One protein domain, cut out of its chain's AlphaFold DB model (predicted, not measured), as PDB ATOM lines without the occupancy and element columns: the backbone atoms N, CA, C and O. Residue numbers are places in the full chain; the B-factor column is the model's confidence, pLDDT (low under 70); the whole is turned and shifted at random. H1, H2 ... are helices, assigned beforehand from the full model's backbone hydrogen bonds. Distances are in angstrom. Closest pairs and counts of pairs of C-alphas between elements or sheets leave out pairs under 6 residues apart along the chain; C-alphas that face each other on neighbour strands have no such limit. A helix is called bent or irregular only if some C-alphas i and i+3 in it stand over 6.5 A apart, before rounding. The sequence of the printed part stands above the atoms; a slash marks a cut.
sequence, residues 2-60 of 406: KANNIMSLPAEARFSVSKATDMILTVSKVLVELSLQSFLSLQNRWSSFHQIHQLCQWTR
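Overview. This is residues 2 to 60 of the 406 residues of the protein "Hydroperoxide isomerase ALOXE3" of Collichthys lucidus (UniProt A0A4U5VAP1). One long helix, H1, makes most of the length of an extended rod; after it the link of residues 42 to 48 turns the backbone round, and the short helix H2 folds back near the last part of H1 without clearly touching it. At the other end, before H1, residues 2 to 16 form a long stretch with no named element, of which residues 7 to 13 stand free. The printed part has 59 residues, with two named helices in the order H1, H2, and no named strand; the class is all helix. It is extended, with a radius of gyration of the C-alphas of 17.8 A and spans of 50 by 23 by 17 A.

Along the chain. H1 runs from Val 17 to Ser 41, 35.9 A from first to last C-alpha, with C-alpha 17 at (63.918, 50.699, -20.305) and C-alpha 41 at (28.698, 48.465, -26.698). H2 covers residues 49 to 59, 16.5 A long, and ends with C-alpha 59 at (42.189, 42.972, -33.302). H2 is irregular: C-alphas 55 and 58 are 7.2 A apart.

Arrangement. H1 and H2 are close but not clearly touching, with 1 pair of C-alphas within 8 A, those of Gln 37 and Leu 55 at 6.8 A. They run opposite ways at a shallow tilt of 30 degrees. In H1 every O i to N i+4 pair is within hydrogen-bond range; in H2, 5 of 7 are.

Size, cuts and confidence. The two C-alphas farthest apart are those of Glu 12 and Ser 47, at 50.3 A. The printed part has no cut, and the link from H1 to H2, 7 residues, is short. Residues 42 to 50, of which 49 and 50 belong to H2, stand free. The mean pLDDT of the printed part is 75.5; residues 34 to 45 and 55 to 59 are under 70.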
ATOM      1  N   LYS A   2      62.206  35.615  -3.721       80.62
ATOM      2  CA  LYS A   2      61.639  36.463  -2.648       80.62
ATOM      3  C   LYS A   2      61.785  37.942  -3.023       80.62
ATOM      4  O   LYS A   2      62.821  38.537  -2.760       80.62
ATOM      5  N   ALA A   3      60.755  38.508  -3.645       78.81
ATOM      6  CA  ALA A   3      60.693  39.915  -4.033       78.81
ATOM      7  C   ALA A   3      59.279  40.445  -3.762       78.81
ATOM      8  O   ALA A   3      58.302  39.840  -4.198       78.81
ATOM      9  N   ASN A   4      59.166  41.555  -3.032       72.12
ATOM     10  CA  ASN A   4      57.864  42.136  -2.675       72.12
ATOM     11  C   ASN A   4      57.265  42.936  -3.840       72.12
ATOM     12  O   ASN A   4      56.048  43.073  -3.949       72.12
ATOM     13  N   ASN A   5      58.123  43.483  -4.705       76.25
ATOM     14  CA  ASN A   5      57.736  44.173  -5.931       76.25
ATOM     15  C   ASN A   5      58.876  44.182  -6.960       76.25
ATOM     16  O   ASN A   5      60.013  43.832  -6.642       76.25
ATOM     17  N   ILE A   6      58.580  44.624  -8.184       82.06
ATOM     18  CA  ILE A   6      59.562  44.701  -9.277       82.06
ATOM     19  C   ILE A   6      60.790  45.564  -8.943       82.06
ATOM     20  O   ILE A   6      61.887  45.280  -9.408       82.06
ATOM     21  N   MET A   7      60.649  46.581  -8.083       83.69
ATOM     22  CA  MET A   7      61.759  47.458  -7.688       83.69
ATOM     23  C   MET A   7      62.707  46.795  -6.687       83.69
ATOM     24  O   MET A   7      63.827  47.267  -6.511       83.69
ATOM     25  N   SER A   8      62.285  45.700  -6.047       86.75
ATOM     26  CA  SER A   8      63.147  44.886  -5.182       86.75
ATOM     27  C   SER A   8      64.015  43.881  -5.950       86.75
ATOM     28  O   SER A   8      64.804  43.166  -5.335       86.75
ATOM     29  N   LEU A   9      63.886  43.825  -7.280       87.75
ATOM     30  CA  LEU A   9      64.723  42.989  -8.135       87.75
ATOM     31  C   LEU A   9      66.106  43.616  -8.359       87.75
ATOM     32  O   LEU A   9      66.200  44.837  -8.531       87.75
ATOM     33  N   PRO A  10      67.172  42.796  -8.448       88.44
ATOM     34  CA  PRO A  10      68.471  43.249  -8.939       88.44
ATOM     35  C   PRO A  10      68.339  43.935 -10.302       88.44
ATOM     36  O   PRO A  10      67.507  43.544 -11.124       88.44
ATOM     37  N   ALA A  11      69.156  44.956 -10.564       88.25
ATOM     38  CA  ALA A  11      69.073  45.733 -11.801       88.25
ATOM     39  C   ALA A  11      69.271  44.869 -13.056       88.25
ATOM     40  O   ALA A  11      68.641  45.113 -14.078       88.25
ATOM     41  N   GLU A  12      70.091  43.832 -12.944       87.56
ATOM     42  CA  GLU A  12      70.445  42.882 -13.994       87.56
ATOM     43  C   GLU A  12      69.286  41.939 -14.345       87.56
ATOM     44  O   GLU A  12      69.210  41.437 -15.464       87.56
ATOM     45  N   ALA A  13      68.373  41.708 -13.396       87.69
ATOM     46  CA  ALA A  13      67.182  40.885 -13.582       87.69
ATOM     47  C   ALA A  13      65.982  41.690 -14.102       87.69
ATOM     48  O   ALA A  13      64.966  41.093 -14.471       87.69
ATOM     49  N   ARG A  14      66.090  43.027 -14.116       91.62
ATOM     50  CA  ARG A  14      65.006  43.911 -14.532       91.62
ATOM     51  C   ARG A  14      64.920  44.085 -16.046       91.62
ATOM     52  O   ARG A  14      65.899  43.934 -16.777       91.62
ATOM     53  N   PHE A  15      63.733  44.432 -16.527       93.25
ATOM     54  CA  PHE A  15      63.483  44.837 -17.896       93.25
ATOM     55  C   PHE A  15      64.387  46.009 -18.266       93.25
ATOM     56  O   PHE A  15      64.608  46.942 -17.490       93.25
ATOM     57  N   SER A  16      64.880  45.991 -19.504       91.56
ATOM     58  CA  SER A  16      65.472  47.198 -20.070       91.56
ATOM     59  C   SER A  16      64.405  48.287 -20.166       91.56
ATOM     60  O   SER A  16      63.227  47.989 -20.362       91.56
ATOM     61  N   VAL A  17      64.826  49.553 -20.120       88.12
ATOM     62  CA  VAL A  17      63.918  50.699 -20.305       88.12
ATOM     63  C   VAL A  17      63.080  50.526 -21.573       88.12
ATOM     64  O   VAL A  17      61.865  50.653 -21.522       88.12
ATOM     65  N   SER A  18      63.709  50.117 -22.680       89.69
ATOM     66  CA  SER A  18      63.012  49.826 -23.937       89.69
ATOM     67  C   SER A  18      61.916  48.767 -23.796       89.69
ATOM     68  O   SER A  18      60.825  48.957 -24.324       89.69
ATOM     69  N   LYS A  19      62.175  47.674 -23.065       90.19
ATOM     70  CA  LYS A  19      61.209  46.587 -22.879       90.19
ATOM     71  C   LYS A  19      60.058  47.004 -21.965       90.19
ATOM     72  O   LYS A  19      58.909  46.698 -22.268       90.19
ATOM     73  N   ALA A  20      60.355  47.719 -20.882       85.56
ATOM     74  CA  ALA A  20      59.337  48.255 -19.984       85.56
ATOM     75  C   ALA A  20      58.426  49.259 -20.712       85.56
ATOM     76  O   ALA A  20      57.204  49.160 -20.618       85.56
ATOM     77  N   THR A  21      59.004  50.180 -21.492       83.88
ATOM     78  CA  THR A  21      58.243  51.143 -22.299       83.88
ATOM     79  C   THR A  21      57.363  50.447 -23.336       83.88
ATOM     80  O   THR A  21      56.183  50.771 -23.430       83.88
ATOM     81  N   ASP A  22      57.898  49.469 -24.070       86.81
ATOM     82  CA  ASP A  22      57.145  48.670 -25.046       86.81
ATOM     83  C   ASP A  22      55.943  47.951 -24.412       86.81
ATOM     84  O   ASP A  22      54.820  48.038 -24.913       86.81
ATOM     85  N   MET A  23      56.151  47.304 -23.259       83.75
ATOM     86  CA  MET A  23      55.081  46.611 -22.541       83.75
ATOM     87  C   MET A  23      53.992  47.578 -22.065       83.75
ATOM     88  O   MET A  23      52.810  47.312 -22.284       83.75
ATOM     89  N   ILE A  24      54.369  48.710 -21.461       81.38
ATOM     90  CA  ILE A  24      53.414  49.727 -20.997       81.38
ATOM     91  C   ILE A  24      52.595  50.258 -22.173       81.38
ATOM     92  O   ILE A  24      51.369  50.258 -22.105       81.38
ATOM     93  N   LEU A  25      53.248  50.655 -23.270       79.06
ATOM     94  CA  LEU A  25      52.564  51.186 -24.450       79.06
ATOM     95  C   LEU A  25      51.611  50.159 -25.069       79.06
ATOM     96  O   LEU A  25      50.485  50.509 -25.425       79.06
ATOM     97  N   THR A  26      52.031  48.896 -25.158       79.19
ATOM     98  CA  THR A  26      51.206  47.811 -25.704       79.19
ATOM     99  C   THR A  26      49.964  47.573 -24.846       79.19
ATOM    100  O   THR A  26      48.851  47.560 -25.370       79.19
ATOM    101  N   VAL A  27      50.127  47.452 -23.524       76.06
ATOM    102  CA  VAL A  27      49.004  47.259 -22.593       76.06
ATOM    103  C   VAL A  27      48.075  48.473 -22.596       76.06
ATOM    104  O   VAL A  27      46.861  48.309 -22.694       76.06
ATOM    105  N   SER A  28      48.619  49.693 -22.548       73.88
ATOM    106  CA  SER A  28      47.821  50.923 -22.603       73.88
ATOM    107  C   SER A  28      47.008  51.020 -23.891       73.88
ATOM    108  O   SER A  28      45.832  51.372 -23.831       73.88
ATOM    109  N   LYS A  29      47.592  50.667 -25.043       76.50
ATOM    110  CA  LYS A  29      46.879  50.653 -26.325       76.50
ATOM    111  C   LYS A  29      45.682  49.700 -26.287       76.50
ATOM    112  O   LYS A  29      44.571  50.120 -26.598       76.50
ATOM    113  N   VAL A  30      45.894  48.459 -25.845       72.62
ATOM    114  CA  VAL A  30      44.827  47.448 -25.752       72.62
ATOM    115  C   VAL A  30      43.732  47.881 -24.772       72.62
ATOM    116  O   VAL A  30      42.551  47.780 -25.091       72.62
ATOM    117  N   LEU A  31      44.093  48.414 -23.600       70.56
ATOM    118  CA  LEU A  31      43.115  48.884 -22.613       70.56
ATOM    119  C   LEU A  31      42.282  50.062 -23.126       70.56
ATOM    120  O   LEU A  31      41.079  50.104 -22.868       70.56
ATOM    121  N   VAL A  32      42.887  51.005 -23.854       72.50
ATOM    122  CA  VAL A  32      42.159  52.120 -24.478       72.50
ATOM    123  C   VAL A  32      41.186  51.597 -25.533       72.50
ATOM    124  O   VAL A  32      40.018  51.984 -25.517       72.50
ATOM    125  N   GLU A  33      41.626  50.681 -26.397       70.94
ATOM    126  CA  GLU A  33      40.772  50.052 -27.412       70.94
ATOM    127  C   GLU A  33      39.582  49.318 -26.772       70.94
ATOM    128  O   GLU A  33      38.435  49.586 -27.130       70.94
ATOM    129  N   LEU A  34      39.823  48.474 -25.761       67.06
ATOM    130  CA  LEU A  34      38.772  47.743 -25.042       67.06
ATOM    131  C   LEU A  34      37.826  48.669 -24.263       67.06
ATOM    132  O   LEU A  34      36.621  48.429 -24.222       67.06
ATOM    133  N   SER A  35      38.344  49.741 -23.658       66.88
ATOM    134  CA  SER A  35      37.526  50.707 -22.910       66.88
ATOM    135  C   SER A  35      36.594  51.482 -23.838       66.88
ATOM    136  O   SER A  35      35.413  51.640 -23.531       66.88
ATOM    137  N   LEU A  36      37.099  51.913 -24.999       65.25
ATOM    138  CA  LEU A  36      36.283  52.539 -26.040       65.25
ATOM    139  C   LEU A  36      35.214  51.571 -26.550       65.25
ATOM    140  O   LEU A  36      34.062  51.958 -26.705       65.25
ATOM    141  N   GLN A  37      35.561  50.301 -26.751       64.38
ATOM    142  CA  GLN A  37      34.605  49.281 -27.175       64.38
ATOM    143  C   GLN A  37      33.515  49.011 -26.133       64.38
ATOM    144  O   GLN A  37      32.335  48.989 -26.476       64.38
ATOM    145  N   SER A  38      33.887  48.852 -24.861       63.31
ATOM    146  CA  SER A  38      32.941  48.685 -23.753       63.31
ATOM    147  C   SER A  38      31.973  49.869 -23.680       63.31
ATOM    148  O   SER A  38      30.755  49.676 -23.677       63.31
ATOM    149  N   PHE A  39      32.509  51.094 -23.761       59.69
ATOM    150  CA  PHE A  39      31.727  52.330 -23.794       59.69
ATOM    151  C   PHE A  39      30.760  52.390 -24.984       59.69
ATOM    152  O   PHE A  39      29.623  52.822 -24.822       59.69
ATOM    153  N   LEU A  40      31.177  51.927 -26.167       58.00
ATOM    154  CA  LEU A  40      30.339  51.900 -27.369       58.00
ATOM    155  C   LEU A  40      29.298  50.767 -27.358       58.00
ATOM    156  O   LEU A  40      28.232  50.920 -27.947       58.00
ATOM    157  N   SER A  41      29.580  49.641 -26.695       58.56
ATOM    158  CA  SER A  41      28.698  48.465 -26.698       58.56
ATOM    159  C   SER A  41      27.481  48.572 -25.770       58.56
ATOM    160  O   SER A  41      26.517  47.846 -25.998       58.56
ATOM    161  N   LEU A  42      27.496  49.462 -24.760       52.38
ATOM    162  CA  LEU A  42      26.394  49.826 -23.835       52.38
ATOM    163  C   LEU A  42      25.528  48.678 -23.244       52.38
ATOM    164  O   LEU A  42      24.515  48.949 -22.598       52.38
ATOM    165  N   GLN A  43      25.893  47.402 -23.407       53.22
ATOM    166  CA  GLN A  43      25.078  46.249 -23.014       53.22
ATOM    167  C   GLN A  43      25.832  45.311 -22.066       53.22
ATOM    168  O   GLN A  43      26.938  44.862 -22.335       53.22
ATOM    169  N   ASN A  44      25.172  44.944 -20.963       59.62
ATOM    170  CA  ASN A  44      25.696  44.009 -19.958       59.62
ATOM    171  C   ASN A  44      25.625  42.526 -20.389       59.62
ATOM    172  O   ASN A  44      26.022  41.649 -19.615       59.62
ATOM    173  N   ARG A  45      25.042  42.227 -21.561       67.00
ATOM    174  CA  ARG A  45      24.896  40.882 -22.143       67.00
ATOM    175  C   ARG A  45      24.883  40.974 -23.665       67.00
ATOM    176  O   ARG A  45      24.211  41.845 -24.208       67.00
ATOM    177  N   TRP A  46      25.547  40.031 -24.323       73.62
ATOM    178  CA  TRP A  46      25.443  39.848 -25.766       73.62
ATOM    179  C   TRP A  46      24.124  39.145 -26.107       73.62
ATOM    180  O   TRP A  46      23.764  38.144 -25.492       73.62
ATOM    181  N   SER A  47      23.397  39.688 -27.076       75.81
ATOM    182  CA  SER A  47      22.129  39.161 -27.593       75.81
ATOM    183  C   SER A  47      22.314  38.245 -28.808       75.81
ATOM    184  O   SER A  47      21.385  37.545 -29.200       75.81
ATOM    185  N   SER A  48      23.506  38.247 -29.411       80.31
ATOM    186  CA  SER A  48      23.871  37.384 -30.538       80.31
ATOM    187  C   SER A  48      25.389  37.244 -30.667       80.31
ATOM    188  O   SER A  48      26.139  38.133 -30.249       80.31
ATOM    189  N   PHE A  49      25.845  36.180 -31.337       80.44
ATOM    190  CA  PHE A  49      27.253  36.035 -31.723       80.44
ATOM    191  C   PHE A  49      27.738  37.213 -32.582       80.44
ATOM    192  O   PHE A  49      28.894  37.608 -32.477       80.44
ATOM    193  N   HIS A  50      26.857  37.846 -33.371       77.38
ATOM    194  CA  HIS A  50      27.199  39.010 -34.200       77.38
ATOM    195  C   HIS A  50      27.815  40.165 -33.401       77.38
ATOM    196  O   HIS A  50      28.741  40.817 -33.879       77.38
ATOM    197  N   GLN A  51      27.360  40.401 -32.171       74.94
ATOM    198  CA  GLN A  51      27.940  41.456 -31.339       74.94
ATOM    199  C   GLN A  51      29.353  41.096 -30.847       74.94
ATOM    200  O   GLN A  51      30.226  41.962 -30.806       74.94
ATOM    201  N   ILE A  52      29.612  39.812 -30.571       75.31
ATOM    202  CA  ILE A  52      30.962  39.305 -30.268       75.31
ATOM    203  C   ILE A  52      31.862  39.483 -31.501       75.31
ATOM    204  O   ILE A  52      32.969  40.010 -31.394       75.31
ATOM    205  N   HIS A  53      31.357  39.150 -32.695       73.44
ATOM    206  CA  HIS A  53      32.063  39.368 -33.960       73.44
ATOM    207  C   HIS A  53      32.447  40.842 -34.174       73.44
ATOM    208  O   HIS A  53      33.559  41.119 -34.618       73.44
ATOM    209  N   GLN A  54      31.557  41.789 -33.849       71.94
ATOM    210  CA  GLN A  54      31.818  43.232 -33.957       71.94
ATOM    211  C   GLN A  54      32.941  43.705 -33.027       71.94
ATOM    212  O   GLN A  54      33.822  44.440 -33.472       71.94
ATOM    213  N   LEU A  55      32.953  43.236 -31.775       68.50
ATOM    214  CA  LEU A  55      34.006  43.556 -30.806       68.50
ATOM    215  C   LEU A  55      35.391  43.133 -31.316       68.50
ATOM    216  O   LEU A  55      36.384  43.847 -31.185       68.50
ATOM    217  N   CYS A  56      35.439  41.974 -31.964       66.88
ATOM    218  CA  CYS A  56      36.682  41.352 -32.388       66.88
ATOM    219  C   CYS A  56      37.267  41.942 -33.678       66.88
ATOM    220  O   CYS A  56      38.385  41.588 -34.039       66.88
ATOM    221  N   GLN A  57      36.552  42.830 -34.388       67.12
ATOM    222  CA  GLN A  57      36.963  43.314 -35.715       67.12
ATOM    223  C   GLN A  57      38.301  44.061 -35.715       67.12
ATOM    224  O   GLN A  57      39.036  43.982 -36.701       67.12
ATOM    225  N   TRP A  58      38.618  44.777 -34.634       63.31
ATOM    226  CA  TRP A  58      39.766  45.692 -34.576       63.31
ATOM    227  C   TRP A  58      41.088  45.003 -34.228       63.31
ATOM    228  O   TRP A  58      42.151  45.516 -34.561       63.31
ATOM    229  N   THR A  59      41.027  43.799 -33.661       65.56
ATOM    230  CA  THR A  59      42.189  42.972 -33.302       65.56
ATOM    231  C   THR A  59      42.333  41.743 -34.212       65.56
ATOM    232  O   THR A  59      43.105  40.829 -33.919       65.56
ATOM    233  N   ARG A  60      41.604  41.696 -35.344       70.31
ATOM    234  CA  ARG A  60      41.586  40.526 -36.238       70.31
ATOM    235  C   ARG A  60      42.962  40.216 -36.822       70.31
ATOM    236  O   ARG A  60      43.503  40.977 -37.622       70.31
TER     237      ARG A  60